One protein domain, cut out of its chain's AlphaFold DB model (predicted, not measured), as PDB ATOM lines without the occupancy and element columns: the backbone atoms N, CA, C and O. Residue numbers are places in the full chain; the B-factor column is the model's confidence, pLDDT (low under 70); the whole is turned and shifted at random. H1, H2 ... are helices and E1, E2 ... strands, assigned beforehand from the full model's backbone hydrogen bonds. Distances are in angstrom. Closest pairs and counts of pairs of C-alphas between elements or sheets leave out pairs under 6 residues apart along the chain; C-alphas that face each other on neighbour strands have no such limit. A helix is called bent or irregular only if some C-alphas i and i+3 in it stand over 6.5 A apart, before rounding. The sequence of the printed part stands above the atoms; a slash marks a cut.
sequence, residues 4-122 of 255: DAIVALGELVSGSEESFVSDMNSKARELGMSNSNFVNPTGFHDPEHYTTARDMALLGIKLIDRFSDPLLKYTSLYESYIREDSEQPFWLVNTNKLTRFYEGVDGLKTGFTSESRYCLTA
ATOM      1  N   ASP A   4     -47.433 -18.857  -1.921       77.56
ATOM      2  CA  ASP A   4     -47.842 -17.505  -2.295       77.56
ATOM      3  C   ASP A   4     -46.748 -16.464  -2.001       77.56
ATOM      4  O   ASP A   4     -46.417 -15.651  -2.860       77.56
ATOM      5  N   ALA A   5     -46.134 -16.532  -0.817       76.81
ATOM      6  CA  ALA A   5     -45.096 -15.591  -0.412       76.81
ATOM      7  C   ALA A   5     -43.824 -15.694  -1.271       76.81
ATOM      8  O   ALA A   5     -43.234 -14.666  -1.599       76.81
ATOM      9  N   ILE A   6     -43.389 -16.909  -1.634       83.06
ATOM     10  CA  ILE A   6     -42.177 -17.078  -2.450       83.06
ATOM     11  C   ILE A   6     -42.417 -16.727  -3.923       83.06
ATOM     12  O   ILE A   6     -41.525 -16.158  -4.543       83.06
ATOM     13  N   VAL A   7     -43.614 -16.989  -4.458       77.81
ATOM     14  CA  VAL A   7     -43.990 -16.563  -5.818       77.81
ATOM     15  C   VAL A   7     -44.007 -15.037  -5.901       77.81
ATOM     16  O   VAL A   7     -43.302 -14.473  -6.731       77.81
ATOM     17  N   ALA A   8     -44.689 -14.360  -4.971       79.12
ATOM     18  CA  ALA A   8     -44.728 -12.897  -4.934       79.12
ATOM     19  C   ALA A   8     -43.330 -12.269  -4.768       79.12
ATOM     20  O   ALA A   8     -43.023 -11.250  -5.388       79.12
ATOM     21  N   LEU A   9     -42.459 -12.876  -3.949       77.19
ATOM     22  CA  LEU A   9     -41.068 -12.439  -3.818       77.19
ATOM     23  C   LEU A   9     -40.290 -12.632  -5.126       77.19
ATOM     24  O   LEU A   9     -39.541 -11.741  -5.517       77.19
ATOM     25  N   GLY A  10     -40.460 -13.776  -5.788       75.31
ATOM     26  CA  GLY A  10     -39.791 -14.078  -7.049       75.31
ATOM     27  C   GLY A  10     -40.181 -13.108  -8.161       75.31
ATOM     28  O   GLY A  10     -39.307 -12.551  -8.824       75.31
ATOM     29  N   GLU A  11     -41.475 -12.819  -8.299       88.12
ATOM     30  CA  GLU A  11     -41.986 -11.817  -9.242       88.12
ATOM     31  C   GLU A  11     -41.442 -10.415  -8.941       88.12
ATOM     32  O   GLU A  11     -41.037  -9.699  -9.854       88.12
ATOM     33  N   LEU A  12     -41.373 -10.024  -7.664       89.75
ATOM     34  CA  LEU A  12     -40.831  -8.724  -7.265       89.75
ATOM     35  C   LEU A  12     -39.328  -8.592  -7.564       89.75
ATOM     36  O   LEU A  12     -38.876  -7.524  -7.973       89.75
ATOM     37  N   VAL A  13     -38.549  -9.650  -7.318       87.06
ATOM     38  CA  VAL A  13     -37.080  -9.631  -7.426       87.06
ATOM     39  C   VAL A  13     -36.610  -9.803  -8.869       87.06
ATOM     40  O   VAL A  13     -35.692  -9.100  -9.290       87.06
ATOM     41  N   SER A  14     -37.236 -10.706  -9.623       89.56
ATOM     42  CA  SER A  14     -36.771 -11.121 -10.955       89.56
ATOM     43  C   SER A  14     -37.766 -10.805 -12.078       89.56
ATOM     44  O   SER A  14     -37.505 -11.108 -13.240       89.56
ATOM     45  N   GLY A  15     -38.906 -10.183 -11.766       92.88
ATOM     46  CA  GLY A  15     -39.917  -9.741 -12.733       92.88
ATOM     47  C   GLY A  15     -40.905 -10.823 -13.183       92.88
ATOM     48  O   GLY A  15     -42.002 -10.485 -13.619       92.88
ATOM     49  N   SER A  16     -40.549 -12.105 -13.072       93.81
ATOM     50  CA  SER A  16     -41.455 -13.245 -13.271       93.81
ATOM     51  C   SER A  16     -40.952 -14.486 -12.529       93.81
ATOM     52  O   SER A  16     -39.786 -14.546 -12.123       93.81
ATOM     53  N   GLU A  17     -41.816 -15.492 -12.379       88.88
ATOM     54  CA  GLU A  17     -41.440 -16.784 -11.797       88.88
ATOM     55  C   GLU A  17     -40.364 -17.494 -12.634       88.88
ATOM     56  O   GLU A  17     -39.395 -18.005 -12.075       88.88
ATOM     57  N   GLU A  18     -40.462 -17.469 -13.967       94.31
ATOM     58  CA  GLU A  18     -39.478 -18.106 -14.852       94.31
ATOM     59  C   GLU A  18     -38.095 -17.462 -14.721       94.31
ATOM     60  O   GLU A  18     -37.079 -18.160 -14.638       94.31
ATOM     61  N   SER A  19     -38.047 -16.128 -14.663       95.31
ATOM     62  CA  SER A  19     -36.807 -15.385 -14.430       95.31
ATOM     63  C   SER A  19     -36.216 -15.716 -13.061       95.31
ATOM     64  O   SER A  19     -35.017 -15.973 -12.953       95.31
ATOM     65  N   PHE A  20     -37.053 -15.806 -12.025       91.25
ATOM     66  CA  PHE A  20     -36.606 -16.175 -10.685       91.25
ATOM     67  C   PHE A  20     -36.051 -17.607 -10.632       91.25
ATOM     68  O   PHE A  20     -35.005 -17.845 -10.033       91.25
ATOM     69  N   VAL A  21     -36.681 -18.561 -11.323       92.94
ATOM     70  CA  VAL A  21     -36.178 -19.939 -11.459       92.94
ATOM     71  C   VAL A  21     -34.837 -19.978 -12.207       92.94
ATOM     72  O   VAL A  21     -33.930 -20.730 -11.830       92.94
ATOM     73  N   SER A  22     -34.661 -19.147 -13.237       96.00
ATOM     74  CA  SER A  22     -33.370 -18.994 -13.922       96.00
ATOM     75  C   SER A  22     -32.283 -18.491 -12.965       96.00
ATOM     76  O   SER A  22     -31.190 -19.070 -12.904       96.00
ATOM     77  N   ASP A  23     -32.603 -17.486 -12.146       91.56
ATOM     78  CA  ASP A  23     -31.705 -16.941 -11.126       91.56
ATOM     79  C   ASP A  23     -31.370 -17.976 -10.041       91.56
ATOM     80  O   ASP A  23     -30.203 -18.111  -9.664       91.56
ATOM     81  N   MET A  24     -32.350 -18.766  -9.586       92.31
ATOM     82  CA  MET A  24     -32.145 -19.867  -8.636       92.31
ATOM     83  C   MET A  24     -31.127 -20.878  -9.168       92.31
ATOM     84  O   MET A  24     -30.182 -21.235  -8.464       92.31
ATOM     85  N   ASN A  25     -31.268 -21.308 -10.424       96.12
ATOM     86  CA  ASN A  25     -30.331 -22.244 -11.044       96.12
ATOM     87  C   ASN A  25     -28.958 -21.612 -11.304       96.12
ATOM     88  O   ASN A  25     -27.928 -22.276 -11.164       96.12
ATOM     89  N   SER A  26     -28.916 -20.327 -11.661       96.25
ATOM     90  CA  SER A  26     -27.663 -19.575 -11.788       96.25
ATOM     91  C   SER A  26     -26.914 -19.530 -10.458       96.25
ATOM     92  O   SER A  26     -25.729 -19.867 -10.393       96.25
ATOM     93  N   LYS A  27     -27.632 -19.238  -9.368       89.88
ATOM     94  CA  LYS A  27     -27.083 -19.244  -8.016       89.88
ATOM     95  C   LYS A  27     -26.651 -20.642  -7.583       89.88
ATOM     96  O   LYS A  27     -25.569 -20.779  -7.026       89.88
ATOM     97  N   ALA A  28     -27.433 -21.681  -7.870       88.50
ATOM     98  CA  ALA A  28     -27.073 -23.064  -7.559       88.50
ATOM     99  C   ALA A  28     -25.722 -23.449  -8.187       88.50
ATOM    100  O   ALA A  28     -24.847 -23.991  -7.507       88.50
ATOM    101  N   ARG A  29     -25.502 -23.075  -9.457       93.94
ATOM    102  CA  ARG A  29     -24.216 -23.271 -10.146       93.94
ATOM    103  C   ARG A  29     -23.079 -22.490  -9.490       93.94
ATOM    104  O   ARG A  29     -22.027 -23.071  -9.241       93.94
ATOM    105  N   GLU A  30     -23.292 -21.214  -9.169       91.19
ATOM    106  CA  GLU A  30     -22.308 -20.375  -8.461       91.19
ATOM    107  C   GLU A  30     -21.912 -20.968  -7.100       91.19
ATOM    108  O   GLU A  30     -20.748 -20.919  -6.709       91.19
ATOM    109  N   LEU A  31     -22.873 -21.566  -6.390       78.12
ATOM    110  CA  LEU A  31     -22.654 -22.194  -5.089       78.12
ATOM    111  C   LEU A  31     -22.044 -23.601  -5.184       78.12
ATOM    112  O   LEU A  31     -21.705 -24.158  -4.146       78.12
ATOM    113  N   GLY A  32     -21.876 -24.174  -6.381       85.81
ATOM    114  CA  GLY A  32     -21.319 -25.519  -6.574       85.81
ATOM    115  C   GLY A  32     -22.318 -26.664  -6.356       85.81
ATOM    116  O   GLY A  32     -21.909 -27.800  -6.101       85.81
ATOM    117  N   MET A  33     -23.620 -26.378  -6.453       87.19
ATOM    118  CA  MET A  33     -24.713 -27.349  -6.359       87.19
ATOM    119  C   MET A  33     -24.919 -28.056  -7.708       87.19
ATOM    120  O   MET A  33     -25.905 -27.841  -8.410       87.19
ATOM    121  N   SER A  34     -23.931 -28.853  -8.115       88.56
ATOM    122  CA  SER A  34     -23.847 -29.435  -9.461       88.56
ATOM    123  C   SER A  34     -24.888 -30.519  -9.759       88.56
ATOM    124  O   SER A  34     -25.009 -30.930 -10.907       88.56
ATOM    125  N   ASN A  35     -25.605 -31.010  -8.746       87.00
ATOM    126  CA  ASN A  35     -26.614 -32.063  -8.863       87.00
ATOM    127  C   ASN A  35     -27.999 -31.534  -8.466       87.00
ATOM    128  O   ASN A  35     -28.787 -32.242  -7.836       87.00
ATOM    129  N   SER A  36     -28.275 -30.272  -8.795       83.75
ATOM    130  CA  SER A  36     -29.537 -29.603  -8.493       83.75
ATOM    131  C   SER A  36     -30.105 -28.921  -9.735       83.75
ATOM    132  O   SER A  36     -29.366 -28.275 -10.476       83.75
ATOM    133  N   ASN A  37     -31.414 -29.050  -9.927       95.25
ATOM    134  CA  ASN A  37     -32.190 -28.332 -10.928       95.25
ATOM    135  C   ASN A  37     -33.523 -27.900 -10.310       95.25
ATOM    136  O   ASN A  37     -34.272 -28.724  -9.785       95.25
ATOM    137  N   PHE A  38     -33.810 -26.603 -10.359       91.75
ATOM    138  CA  PHE A  38     -35.059 -26.030  -9.872       91.75
ATOM    139  C   PHE A  38     -35.934 -25.651 -11.061       91.75
ATOM    140  O   PHE A  38     -35.454 -25.013 -11.992       91.75
ATOM    141  N   VAL A  39     -37.217 -26.001 -11.027       92.62
ATOM    142  CA  VAL A  39     -38.175 -25.625 -12.093       92.62
ATOM    143  C   VAL A  39     -39.297 -24.716 -11.602       92.62
ATOM    144  O   VAL A  39     -40.067 -24.193 -12.391       92.62
ATOM    145  N   ASN A  40     -39.391 -24.541 -10.286       88.62
ATOM    146  CA  ASN A  40     -40.341 -23.666  -9.616       88.62
ATOM    147  C   ASN A  40     -39.720 -23.202  -8.282       88.62
ATOM    148  O   ASN A  40     -38.785 -23.843  -7.792       88.62
ATOM    149  N   PRO A  41     -40.216 -22.123  -7.663       82.31
ATOM    150  CA  PRO A  41     -39.686 -21.623  -6.399       82.31
ATOM    151  C   PRO A  41     -40.347 -22.247  -5.162       82.31
ATOM    152  O   PRO A  41     -39.914 -22.009  -4.034       82.31
ATOM    153  N   THR A  42     -41.416 -23.024  -5.349       78.06
ATOM    154  CA  THR A  42     -42.277 -23.519  -4.263       78.06
ATOM    155  C   THR A  42     -41.866 -24.898  -3.744       78.06
ATOM    156  O   THR A  42     -42.215 -25.260  -2.620       78.06
ATOM    157  N   GLY A  43     -41.116 -25.663  -4.541       76.94
ATOM    158  CA  GLY A  43     -40.765 -27.054  -4.258       76.94
ATOM    159  C   GLY A  43     -41.892 -28.039  -4.576       76.94
ATOM    160  O   GLY A  43     -41.860 -29.172  -4.093       76.94
ATOM    161  N   PHE A  44     -42.903 -27.628  -5.352       81.00
ATOM    162  CA  PHE A  44     -43.886 -28.573  -5.871       81.00
ATOM    163  C   PHE A  44     -43.230 -29.587  -6.800       81.00
ATOM    164  O   PHE A  44     -42.269 -29.272  -7.506       81.00
ATOM    165  N   HIS A  45     -43.768 -30.809  -6.768       75.62
ATOM    166  CA  HIS A  45     -43.209 -31.916  -7.520       75.62
ATOM    167  C   HIS A  45     -43.263 -31.642  -9.019       75.62
ATOM    168  O   HIS A  45     -44.314 -31.338  -9.578       75.62
ATOM    169  N   ASP A  46     -42.111 -31.826  -9.638       88.94
ATOM    170  CA  ASP A  46     -41.919 -31.924 -11.068       88.94
ATOM    171  C   ASP A  46     -40.735 -32.887 -11.278       88.94
ATOM    172  O   ASP A  46     -39.795 -32.853 -10.472       88.94
ATOM    173  N   PRO A  47     -40.764 -33.779 -12.282       88.19
ATOM    174  CA  PRO A  47     -39.685 -34.740 -12.524       88.19
ATOM    175  C   PRO A  47     -38.305 -34.100 -12.711       88.19
ATOM    176  O   PRO A  47     -37.300 -34.692 -12.321       88.19
ATOM    177  N   GLU A  48     -38.259 -32.886 -13.257       93.44
ATOM    178  CA  GLU A  48     -37.027 -32.139 -13.478       93.44
ATOM    179  C   GLU A  48     -36.657 -31.273 -12.260       93.44
ATOM    180  O   GLU A  48     -35.578 -30.689 -12.233       93.44
ATOM    181  N   HIS A  49     -37.495 -31.200 -11.217       85.19
ATOM    182  CA  HIS A  49     -37.178 -30.507  -9.967       85.19
ATOM    183  C   HIS A  49     -36.476 -31.447  -8.985       85.19
ATOM    184  O   HIS A  49     -37.115 -32.237  -8.285       85.19
ATOM    185  N   TYR A  50     -35.155 -31.337  -8.874       82.81
ATOM    186  CA  TYR A  50     -34.369 -32.216  -8.014       82.81
ATOM    187  C   TYR A  50     -33.170 -31.524  -7.369       82.81
ATOM    188  O   TYR A  50     -32.666 -30.493  -7.810       82.81
ATOM    189  N   THR A  51     -32.683 -32.135  -6.296       80.31
ATOM    190  CA  THR A  51     -31.446 -31.761  -5.608       80.31
ATOM    191  C   THR A  51     -30.879 -32.984  -4.886       80.31
ATOM    192  O   THR A  51     -31.450 -34.075  -4.939       80.31
ATOM    193  N   THR A  52     -29.764 -32.816  -4.179       68.25
ATOM    194  CA  THR A  52     -29.158 -33.851  -3.338       68.25
ATOM    195  C   THR A  52     -28.967 -33.348  -1.913       68.25
ATOM    196  O   THR A  52     -28.868 -32.146  -1.664       68.25
ATOM    197  N   ALA A  53     -28.844 -34.274  -0.957       60.53
ATOM    198  CA  ALA A  53     -28.540 -33.926   0.433       60.53
ATOM    199  C   ALA A  53     -27.243 -33.101   0.557       60.53
ATOM    200  O   ALA A  53     -27.184 -32.154   1.337       60.53
ATOM    201  N   ARG A  54     -26.226 -33.420  -0.259       67.50
ATOM    202  CA  ARG A  54     -24.958 -32.682  -0.325       67.50
ATOM    203  C   ARG A  54     -25.167 -31.230  -0.754       67.50
ATOM    204  O   ARG A  54     -24.649 -30.325  -0.108       67.50
ATOM    205  N   ASP A  55     -25.903 -31.009  -1.838       71.69
ATOM    206  CA  ASP A  55     -26.106 -29.668  -2.393       71.69
ATOM    207  C   ASP A  55     -26.959 -28.795  -1.461       71.69
ATOM    208  O   ASP A  55     -26.661 -27.617  -1.270       71.69
ATOM    209  N   MET A  56     -27.960 -29.382  -0.797       71.06
ATOM    210  CA  MET A  56     -28.739 -28.696   0.239       71.06
ATOM    211  C   MET A  56     -27.907 -28.373   1.490       71.06
ATOM    212  O   MET A  56     -28.076 -27.301   2.072       71.06
ATOM    213  N   ALA A  57     -26.981 -29.250   1.894       60.09
ATOM    214  CA  ALA A  57     -26.045 -28.958   2.980       60.09
ATOM    215  C   ALA A  57     -25.107 -27.795   2.617       60.09
ATOM    216  O   ALA A  57     -24.898 -26.896   3.429       60.09
ATOM    217  N   LEU A  58     -24.603 -27.767   1.379       65.56
ATOM    218  CA  LEU A  58     -23.771 -26.679   0.868       65.56
ATOM    219  C   LEU A  58     -24.525 -25.343   0.854       65.56
ATOM    220  O   LEU A  58     -23.986 -24.331   1.301       65.56
ATOM    221  N   LEU A  59     -25.787 -25.348   0.415       72.25
ATOM    222  CA  LEU A  59     -26.665 -24.181   0.495       72.25
ATOM    223  C   LEU A  59     -26.846 -23.713   1.946       72.25
ATOM    224  O   LEU A  59     -26.691 -22.526   2.223       72.25
ATOM    225  N   GLY A  60     -27.114 -24.636   2.875       65.44
ATOM    226  CA  GLY A  60     -27.234 -24.331   4.302       65.44
ATOM    227  C   GLY A  60     -25.976 -23.674   4.879       65.44
ATOM    228  O   GLY A  60     -26.073 -22.628   5.515       65.44
ATOM    229  N   ILE A  61     -24.793 -24.223   4.579       61.69
ATOM    230  CA  ILE A  61     -23.497 -23.650   4.982       61.69
ATOM    231  C   ILE A  61     -23.342 -22.227   4.440       61.69
ATOM    232  O   ILE A  61     -22.999 -21.319   5.189       61.69
ATOM    233  N   LYS A  62     -23.618 -22.011   3.148       72.62
ATOM    234  CA  LYS A  62     -23.454 -20.703   2.494       72.62
ATOM    235  C   LYS A  62     -24.437 -19.655   3.009       72.62
ATOM    236  O   LYS A  62     -24.084 -18.481   3.083       72.62
ATOM    237  N   LEU A  63     -25.650 -20.067   3.370       70.75
ATOM    238  CA  LEU A  63     -26.636 -19.195   3.998       70.75
ATOM    239  C   LEU A  63     -26.178 -18.749   5.392       70.75
ATOM    240  O   LEU A  63     -26.233 -17.556   5.685       70.75
ATOM    241  N   ILE A  64     -25.682 -19.677   6.212       65.69
ATOM    242  CA  ILE A  64     -25.169 -19.370   7.554       65.69
ATOM    243  C   ILE A  64     -23.923 -18.475   7.463       65.69
ATOM    244  O   ILE A  64     -23.881 -17.437   8.111       65.69
ATOM    245  N   ASP A  65     -22.961 -18.812   6.602       66.56
ATOM    246  CA  ASP A  65     -21.723 -18.041   6.398       66.56
ATOM    247  C   ASP A  65     -22.002 -16.593   5.957       66.56
ATOM    248  O   ASP A  65     -21.390 -15.645   6.442       66.56
ATOM    249  N   ARG A  66     -22.975 -16.399   5.055       70.50
ATOM    250  CA  ARG A  66     -23.274 -15.079   4.485       70.50
ATOM    251  C   ARG A  66     -24.197 -14.223   5.344       70.50
ATOM    252  O   ARG A  66     -24.074 -12.999   5.319       70.50
ATOM    253  N   PHE A  67     -25.165 -14.837   6.018       69.31
ATOM    254  CA  PHE A  67     -26.266 -14.110   6.655       69.31
ATOM    255  C   PHE A  67     -26.367 -14.323   8.165       69.31
ATOM    256  O   PHE A  67     -27.103 -13.563   8.781       69.31
ATOM    257  N   SER A  68     -25.645 -15.301   8.732       69.56
ATOM    258  CA  SER A  68     -25.417 -15.543  10.167       69.56
ATOM    259  C   SER A  68     -26.576 -15.088  11.076       69.56
ATOM    260  O   SER A  68     -27.713 -15.522  10.875       69.56
ATOM    261  N   ASP A  69     -26.320 -14.197  12.039       65.94
ATOM    262  CA  ASP A  69     -27.286 -13.705  13.029       65.94
ATOM    263  C   ASP A  69     -28.617 -13.208  12.427       65.94
ATOM    264  O   ASP A  69     -29.671 -13.641  12.904       65.94
ATOM    265  N   PRO A  70     -28.642 -12.352  11.379       75.31
ATOM    266  CA  PRO A  70     -29.882 -11.983  10.701       75.31
ATOM    267  C   PRO A  70     -30.730 -13.170  10.240       75.31
ATOM    268  O   PRO A  70     -31.947 -13.129  10.396       75.31
ATOM    269  N   LEU A  71     -30.116 -14.211   9.673       74.94
ATOM    270  CA  LEU A  71     -30.827 -15.401   9.205       74.94
ATOM    271  C   LEU A  71     -31.320 -16.239  10.384       74.94
ATOM    272  O   LEU A  71     -32.512 -16.552  10.461       74.94
ATOM    273  N   LEU A  72     -30.410 -16.560  11.308       71.12
ATOM    274  CA  LEU A  72     -30.684 -17.430  12.449       71.12
ATOM    275  C   LEU A  72     -31.746 -16.834  13.370       71.12
ATOM    276  O   LEU A  72     -32.578 -17.570  13.895       71.12
ATOM    277  N   LYS A  73     -31.813 -15.501  13.484       78.38
ATOM    278  CA  LYS A  73     -32.889 -14.794  14.190       78.38
ATOM    279  C   LYS A  73     -34.276 -15.179  13.685       78.38
ATOM    280  O   LYS A  73     -35.186 -15.265  14.498       78.38
ATOM    281  N   TYR A  74     -34.460 -15.383  12.379       79.94
ATOM    282  CA  TYR A  74     -35.760 -15.752  11.813       79.94
ATOM    283  C   TYR A  74     -35.964 -17.267  11.768       79.94
ATOM    284  O   TYR A  74     -37.058 -17.742  12.066       79.94
ATOM    285  N   THR A  75     -34.934 -18.039  11.411       76.75
ATOM    286  CA  THR A  75     -35.062 -19.498  11.255       76.75
ATOM    287  C   THR A  75     -35.208 -20.232  12.585       76.75
ATOM    288  O   THR A  75     -35.798 -21.315  12.602       76.75
ATOM    289  N   SER A  76     -34.748 -19.627  13.686       74.06
ATOM    290  CA  SER A  76     -34.904 -20.131  15.057       74.06
ATOM    291  C   SER A  76     -36.239 -19.767  15.714       74.06
ATOM    292  O   SER A  76     -36.559 -20.325  16.762       74.06
ATOM    293  N   LEU A  77     -37.055 -18.881  15.123       81.38
ATOM    294  CA  LEU A  77     -38.356 -18.540  15.704       81.38
ATOM    295  C   LEU A  77     -39.244 -19.777  15.733       81.38
ATOM    296  O   LEU A  77     -39.424 -20.457  14.720       81.38
ATOM    297  N   TYR A  78     -39.831 -20.057  16.889       81.00
ATOM    298  CA  TYR A  78     -40.861 -21.078  16.979       81.00
ATOM    299  C   TYR A  78     -42.187 -20.590  16.388       81.00
ATOM    300  O   TYR A  78     -42.832 -21.297  15.615       81.00
ATOM    301  N   GLU A  79     -42.578 -19.373  16.733       85.62
ATOM    302  CA  GLU A  79     -43.820 -18.758  16.297       85.62
ATOM    303  C   GLU A  79     -43.630 -17.256  16.117       85.62
ATOM    304  O   GLU A  79     -42.700 -16.663  16.663       85.62
ATOM    305  N   SER A  80     -44.483 -16.659  15.296       88.75
ATOM    306  CA  SER A  80     -44.500 -15.221  15.044       88.75
ATOM    307  C   SER A  80     -45.862 -14.808  14.487       88.75
ATOM    308  O   SER A  80     -46.695 -15.658  14.162       88.75
ATOM    309  N   TYR A  81     -46.086 -13.506  14.351       88.19
ATOM    310  CA  TYR A  81     -47.278 -12.939  13.736       88.19
ATOM    311  C   TYR A  81     -46.903 -12.152  12.482       88.19
ATOM    312  O   TYR A  81     -45.917 -11.420  12.447       88.19
ATOM    313  N   ILE A  82     -47.719 -12.275  11.436       85.69
ATOM    314  CA  ILE A  82     -47.725 -11.323  10.325       85.69
ATOM    315  C   ILE A  82     -48.860 -10.333  10.574       85.69
ATOM    316  O   ILE A  82     -49.970 -10.743  10.921       85.69
ATOM    317  N   ARG A  83     -48.592  -9.043  10.340       86.00
ATOM    318  CA  ARG A  83     -49.540  -7.939  10.568       86.00
ATOM    319  C   ARG A  83     -50.040  -7.906  12.020       86.00
ATOM    320  O   ARG A  83     -51.241  -7.781  12.253       86.00
ATOM    321  N   GLU A  84     -49.118  -8.052  12.970       86.69
ATOM    322  CA  GLU A  84     -49.414  -8.102  14.411       86.69
ATOM    323  C   GLU A  84     -50.210  -6.875  14.883       86.69
ATOM    324  O   GLU A  84     -51.204  -7.030  15.581       86.69
ATOM    325  N   ASP A  85     -49.863  -5.684  14.384       90.94
ATOM    326  CA  ASP A  85     -50.536  -4.420  14.721       90.94
ATOM    327  C   ASP A  85     -51.812  -4.136  13.899       90.94
ATOM    328  O   ASP A  85     -52.340  -3.023  13.927       90.94
ATOM    329  N   SER A  86     -52.298  -5.094  13.103       91.94
ATOM    330  CA  SER A  86     -53.502  -4.912  12.278       91.94
ATOM    331  C   SER A  86     -54.760  -5.462  12.946       91.94
ATOM    332  O   SER A  86     -54.696  -6.250  13.881       91.94
ATOM    333  N   GLU A  87     -55.929  -5.133  12.392       89.81
ATOM    334  CA  GLU A  87     -57.206  -5.725  12.816       89.81
ATOM    335  C   GLU A  87     -57.318  -7.235  12.510       89.81
ATOM    336  O   GLU A  87     -58.255  -7.886  12.967       89.81
ATOM    337  N   GLN A  88     -56.390  -7.799  11.724       88.19
ATOM    338  CA  GLN A  88     -56.377  -9.207  11.306       88.19
ATOM    339  C   GLN A  88     -54.960  -9.806  11.430       88.19
ATOM    340  O   GLN A  88     -54.317 -10.108  10.408       88.19
ATOM    341  N   PRO A  89     -54.446  -9.970  12.665       89.50
ATOM    342  CA  PRO A  89     -53.146 -10.582  12.893       89.50
ATOM    343  C   PRO A  89     -53.181 -12.049  12.469       89.50
ATOM    344  O   PRO A  89     -54.133 -12.782  12.741       89.50
ATOM    345  N   PHE A  90     -52.128 -12.494  11.788       88.19
ATOM    346  CA  PHE A  90     -52.017 -13.867  11.313       88.19
ATOM    347  C   PHE A  90     -50.885 -14.589  12.026       88.19
ATOM    348  O   PHE A  90     -49.709 -14.306  11.794       88.19
ATOM    349  N   TRP A  91     -51.257 -15.522  12.897       90.06
ATOM    350  CA  TRP A  91     -50.314 -16.333  13.649       90.06
ATOM    351  C   TRP A  91     -49.676 -17.404  12.766       90.06
ATOM    352  O   TRP A  91     -50.356 -18.144  12.053       90.06
ATOM    353  N   LEU A  92     -48.355 -17.504  12.845       85.69
ATOM    354  CA  LEU A  92     -47.551 -18.489  12.153       85.69
ATOM    355  C   LEU A  92     -46.747 -19.307  13.145       85.69
ATOM    356  O   LEU A  92     -46.064 -18.774  14.014       85.69
ATOM    357  N   VAL A  93     -46.748 -20.615  12.920       84.62
ATOM    358  CA  VAL A  93     -45.907 -21.560  13.647       84.62
ATOM    359  C   VAL A  93     -44.892 -22.146  12.679       84.62
ATOM    360  O   VAL A  93     -45.233 -22.567  11.568       84.62
ATOM    361  N   ASN A  94     -43.632 -22.183  13.098       76.69
ATOM    362  CA  ASN A  94     -42.547 -22.754  12.325       76.69
ATOM    363  C   ASN A  94     -42.815 -24.240  12.057       76.69
ATOM    364  O   ASN A  94     -43.164 -25.024  12.942       76.69
ATOM    365  N   THR A  95     -42.650 -24.637  10.796       70.75
ATOM    366  CA  THR A  95     -42.826 -26.029  10.378       70.75
ATOM    367  C   THR A  95     -41.674 -26.912  10.853       70.75
ATOM    368  O   THR A  95     -41.848 -28.125  10.961       70.75
ATOM    369  N   ASN A  96     -40.514 -26.319  11.152       69.69
ATOM    370  CA  ASN A  96     -39.439 -26.965  11.887       69.69
ATOM    371  C   ASN A  96     -39.763 -26.952  13.384       69.69
ATOM    372  O   ASN A  96     -39.388 -26.039  14.109       69.69
ATOM    373  N   LYS A  97     -40.462 -27.986  13.856       70.38
ATOM    374  CA  LYS A  97     -40.866 -28.077  15.267       70.38
ATOM    375  C   LYS A  97     -39.684 -28.132  16.240       70.38
ATOM    376  O   LYS A  97     -39.877 -27.844  17.417       70.38
ATOM    377  N   LEU A  98     -38.483 -28.453  15.753       60.75
ATOM    378  CA  LEU A  98     -37.264 -28.510  16.556       60.75
ATOM    379  C   LEU A  98     -36.972 -27.168  17.257       60.75
ATOM    380  O   LEU A  98     -36.484 -27.187  18.381       60.75
ATOM    381  N   THR A  99     -37.345 -26.025  16.661       62.53
ATOM    382  CA  THR A  99     -37.124 -24.687  17.246       62.53
ATOM    383  C   THR A  99     -37.923 -24.426  18.524       62.53
ATOM    384  O   THR A  99     -37.560 -23.555  19.306       62.53
ATOM    385  N   ARG A 100     -39.003 -25.184  18.776       66.62
ATOM    386  CA  ARG A 100     -39.757 -25.103  20.040       66.62
ATOM    387  C   ARG A 100     -39.115 -25.903  21.162       66.62
ATOM    388  O   ARG A 100     -39.223 -25.536  22.325       66.62
ATOM    389  N   PHE A 101     -38.596 -27.074  20.807       55.28
ATOM    390  CA  PHE A 101     -38.359 -28.163  21.754       55.28
ATOM    391  C   PHE A 101     -36.873 -28.426  22.000       55.28
ATOM    392  O   PHE A 101     -36.543 -29.182  22.907       55.28
ATOM    393  N   TYR A 102     -35.979 -27.828  21.209       47.75
ATOM    394  CA  TYR A 102     -34.540 -28.035  21.320       47.75
ATOM    395  C   TYR A 102     -33.792 -26.711  21.419       47.75
ATOM    396  O   TYR A 102     -33.672 -25.953  20.456       47.75
ATOM    397  N   GLU A 103     -33.267 -26.460  22.613       46.62
ATOM    398  CA  GLU A 103     -32.424 -25.311  22.906       46.62
ATOM    399  C   GLU A 103     -31.111 -25.413  22.111       46.62
ATOM    400  O   GLU A 103     -30.346 -26.367  22.258       46.62
ATOM    401  N   GLY A 104     -30.866 -24.437  21.235       48.72
ATOM    402  CA  GLY A 104     -29.695 -24.404  20.355       48.72
ATOM    403  C   GLY A 104     -29.922 -24.932  18.935       48.72
ATOM    404  O   GLY A 104     -28.969 -24.949  18.162       48.72
ATOM    405  N   VAL A 105     -31.147 -25.335  18.564       57.84
ATOM    406  CA  VAL A 105     -31.517 -25.489  17.146       57.84
ATOM    407  C   VAL A 105     -31.858 -24.114  16.605       57.84
ATOM    408  O   VAL A 105     -32.728 -23.415  17.121       57.84
ATOM    409  N   ASP A 106     -31.187 -23.758  15.525       60.88
ATOM    410  CA  ASP A 106     -31.228 -22.434  14.927       60.88
ATOM    411  C   ASP A 106     -31.885 -22.424  13.536       60.88
ATOM    412  O   ASP A 106     -32.059 -21.360  12.941       60.88
ATOM    413  N   GLY A 107     -32.314 -23.580  13.013       60.62
ATOM    414  CA  GLY A 107     -32.913 -23.684  11.684       60.62
ATOM    415  C   GLY A 107     -32.798 -25.075  11.040       60.62
ATOM    416  O   GLY A 107     -32.719 -26.086  11.734       60.62
ATOM    417  N   LEU A 108     -32.851 -25.199   9.706       61.34
ATOM    418  CA  LEU A 108     -33.116 -24.143   8.710       61.34
ATOM    419  C   LEU A 108     -34.511 -24.286   8.101       61.34
ATOM    420  O   LEU A 108     -35.312 -23.353   8.165       61.34
ATOM    421  N   LYS A 109     -34.834 -25.451   7.520       68.81
ATOM    422  CA  LYS A 109     -36.114 -25.624   6.823       68.81
ATOM    423  C   LYS A 109     -36.545 -27.086   6.697       68.81
ATOM    424  O   LYS A 109     -35.737 -27.975   6.446       68.81
ATOM    425  N   THR A 110     -37.852 -27.313   6.830       62.44
ATOM    426  CA  THR A 110     -38.521 -28.583   6.501       62.44
ATOM    427  C   THR A 110     -39.160 -28.545   5.110       62.44
ATOM    428  O   THR A 110     -39.551 -27.476   4.645       62.44
ATOM    429  N   GLY A 111     -39.336 -29.695   4.466       56.38
ATOM    430  CA  GLY A 111     -40.059 -29.850   3.201       56.38
ATOM    431  C   GLY A 111     -40.870 -31.144   3.184       56.38
ATOM    432  O   GLY A 111     -40.502 -32.108   3.857       56.38
ATOM    433  N   PHE A 112     -41.994 -31.151   2.464       59.81
ATOM    434  CA  PHE A 112     -42.788 -32.359   2.249       59.81
ATOM    435  C   PHE A 112     -43.562 -32.320   0.930       59.81
ATOM    436  O   PHE A 112     -44.329 -31.386   0.699       59.81
ATOM    437  N   THR A 113     -43.433 -33.384   0.135       50.47
ATOM    438  CA  THR A 113     -44.389 -33.764  -0.920       50.47
ATOM    439  C   THR A 113     -44.680 -35.265  -0.840       50.47
ATOM    440  O   THR A 113     -44.015 -36.013  -0.115       50.47
ATOM    441  N   SER A 114     -45.676 -35.736  -1.590       52.09
ATOM    442  CA  SER A 114     -46.007 -37.164  -1.672       52.09
ATOM    443  C   SER A 114     -44.824 -38.005  -2.172       52.09
ATOM    444  O   SER A 114     -44.632 -39.133  -1.716       52.09
ATOM    445  N   GLU A 115     -44.023 -37.426  -3.065       67.12
ATOM    446  CA  GLU A 115     -42.891 -38.023  -3.771       67.12
ATOM    447  C   GLU A 115     -41.586 -37.884  -2.977       67.12
ATOM    448  O   GLU A 115     -40.874 -38.866  -2.791       67.12
ATOM    449  N   SER A 116     -41.299 -36.686  -2.454       37.91
ATOM    450  CA  SER A 116     -40.073 -36.390  -1.691       37.91
ATOM    451  C   SER A 116     -40.139 -36.841  -0.228       37.91
ATOM    452  O   SER A 116     -39.111 -36.936   0.444       37.91
ATOM    453  N   ARG A 117     -41.343 -37.173   0.264       57.22
ATOM    454  CA  ARG A 117     -41.614 -37.513   1.668       57.22
ATOM    455  C   ARG A 117     -41.084 -36.411   2.589       57.22
ATOM    456  O   ARG A 117     -41.210 -35.239   2.272       57.22
ATOM    457  N   TYR A 118     -40.599 -36.753   3.777       45.88
ATOM    458  CA  TYR A 118     -40.161 -35.766   4.759       45.88
ATOM    459  C   TYR A 118     -38.702 -35.378   4.525       45.88
ATOM    460  O   TYR A 118     -37.806 -36.203   4.698       45.88
ATOM    461  N   CYS A 119     -38.470 -34.108   4.204       44.09
ATOM    462  CA  CYS A 119     -37.140 -33.522   4.086       44.09
ATOM    463  C   CYS A 119     -36.888 -32.535   5.235       44.09
ATOM    464  O   CYS A 119     -37.764 -31.748   5.608       44.09
ATOM    465  N   LEU A 120     -35.675 -32.551   5.789       47.44
ATOM    466  CA  LEU A 120     -35.224 -31.616   6.817       47.44
ATOM    467  C   LEU A 120     -33.764 -31.248   6.556       47.44
ATOM    468  O   LEU A 120     -32.917 -32.127   6.423       47.44
ATOM    469  N   THR A 121     -33.473 -29.951   6.566       53.56
ATOM    470  CA  THR A 121     -32.106 -29.434   6.642       53.56
ATOM    471  C   THR A 121     -31.908 -28.816   8.022       53.56
ATOM    472  O   THR A 121     -32.509 -27.783   8.330       53.56
ATOM    473  N   ALA A 122     -31.096 -29.475   8.850       57.75
ATOM    474  CA  ALA A 122     -30.764 -29.065  10.214       57.75
ATOM    475  C   ALA A 122     -29.315 -29.449  10.557       57.75
ATOM    476  O   ALA A 122     -28.769 -30.408  10.008       57.75
TER     477      ALA A 122
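AT A GLANCE: This is residues 4 to 122 of the 255 residues of the protein "Peptidase_S11 domain-containing protein" of bacterium (UniProt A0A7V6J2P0). Three helices and a strand hairpin make an open frame with few contacts: H1 and H2 meet end to end at a corner, the long H3 runs along the next side and folds back at a kink, and the hairpin E1 and E2 follows beyond it. A second hairpin, E3 and E4, comes near the first part of H3 with the end of E4, and the short H4 lies between the hairpins along the chain. The printed part has 119 residues, with four named helices and four named strands in the order H1 H2 H3 E1 E2 H4 E3 E4, and its class is mixed, helices and strands. Each sheet is one antiparallel pair, E1 - E2 and E3 - E4. The whole is compact, with a radius of gyration of the C-alphas of 15.5 A and spans of 40 by 32 by 32 A.

IN THESE COORDINATES: H1, residues 4 to 14, begins at C-alpha 4 (-47.842, -17.505, -2.295) and is 15.4 A long from first to last C-alpha. H2, residues 17 to 30, is 19.7 A long. H3, residues 53 to 75, begins at C-alpha 53 (-28.540, -33.926, 0.433) and is 19.2 A long; it is irregular, with C-alphas 66 and 69 at 9.5 A, and has a kink of 118 degrees near residue 69. E1 is residues 79 to 82, E2 residues 90 to 93 and H4 residues 98 to 101. E3, residues 109 to 113, is 14.0 A long; E4, residues 117 to 121, is 13.4 A long and ends at C-alpha 121 (-32.106, -29.434, 6.642).

HOW THE PARTS SIT: H1 and H2 touch only at the corner by their tight link, H2 with residues 17 to 23 alone; the closest C-alphas are those of Ser 14 and Phe 20, 5.1 A apart. Their lines are about perpendicular, at 75 degrees. H2 and H3 are near each other, with 5 pairs of C-alphas within 10 A. E1 and E2 form a hairpin, antiparallel at 154 degrees, with N 80 and O 92 within hydrogen-bond range at 2.9 A. H4 touches no helix and is only just apart from H3, the closest C-alphas being 8.2 A apart. E3 and E4 form a hairpin, antiparallel at 166 degrees, with N 111 and O 119 within range at 2.8 A. The closest C-alphas of H3 and E4 are those of Ala 57 and Thr 121, 7.1 A apart. H1 and E3 are apart. Every O i to N i+4 pair is within range in H1 and H2, and 16 of 19 in H3; H4 is too short for such a pair.

THE WHOLE: The C-alphas farthest apart, those of Ser 34 and Glu 87, are 46.6 A apart. The printed part has no cut. The link from H2 to H3, residues 31 to 52, is long. The mean pLDDT of the printed part is 76.3, and 38 residues are under 70, among them residues 98 to 122.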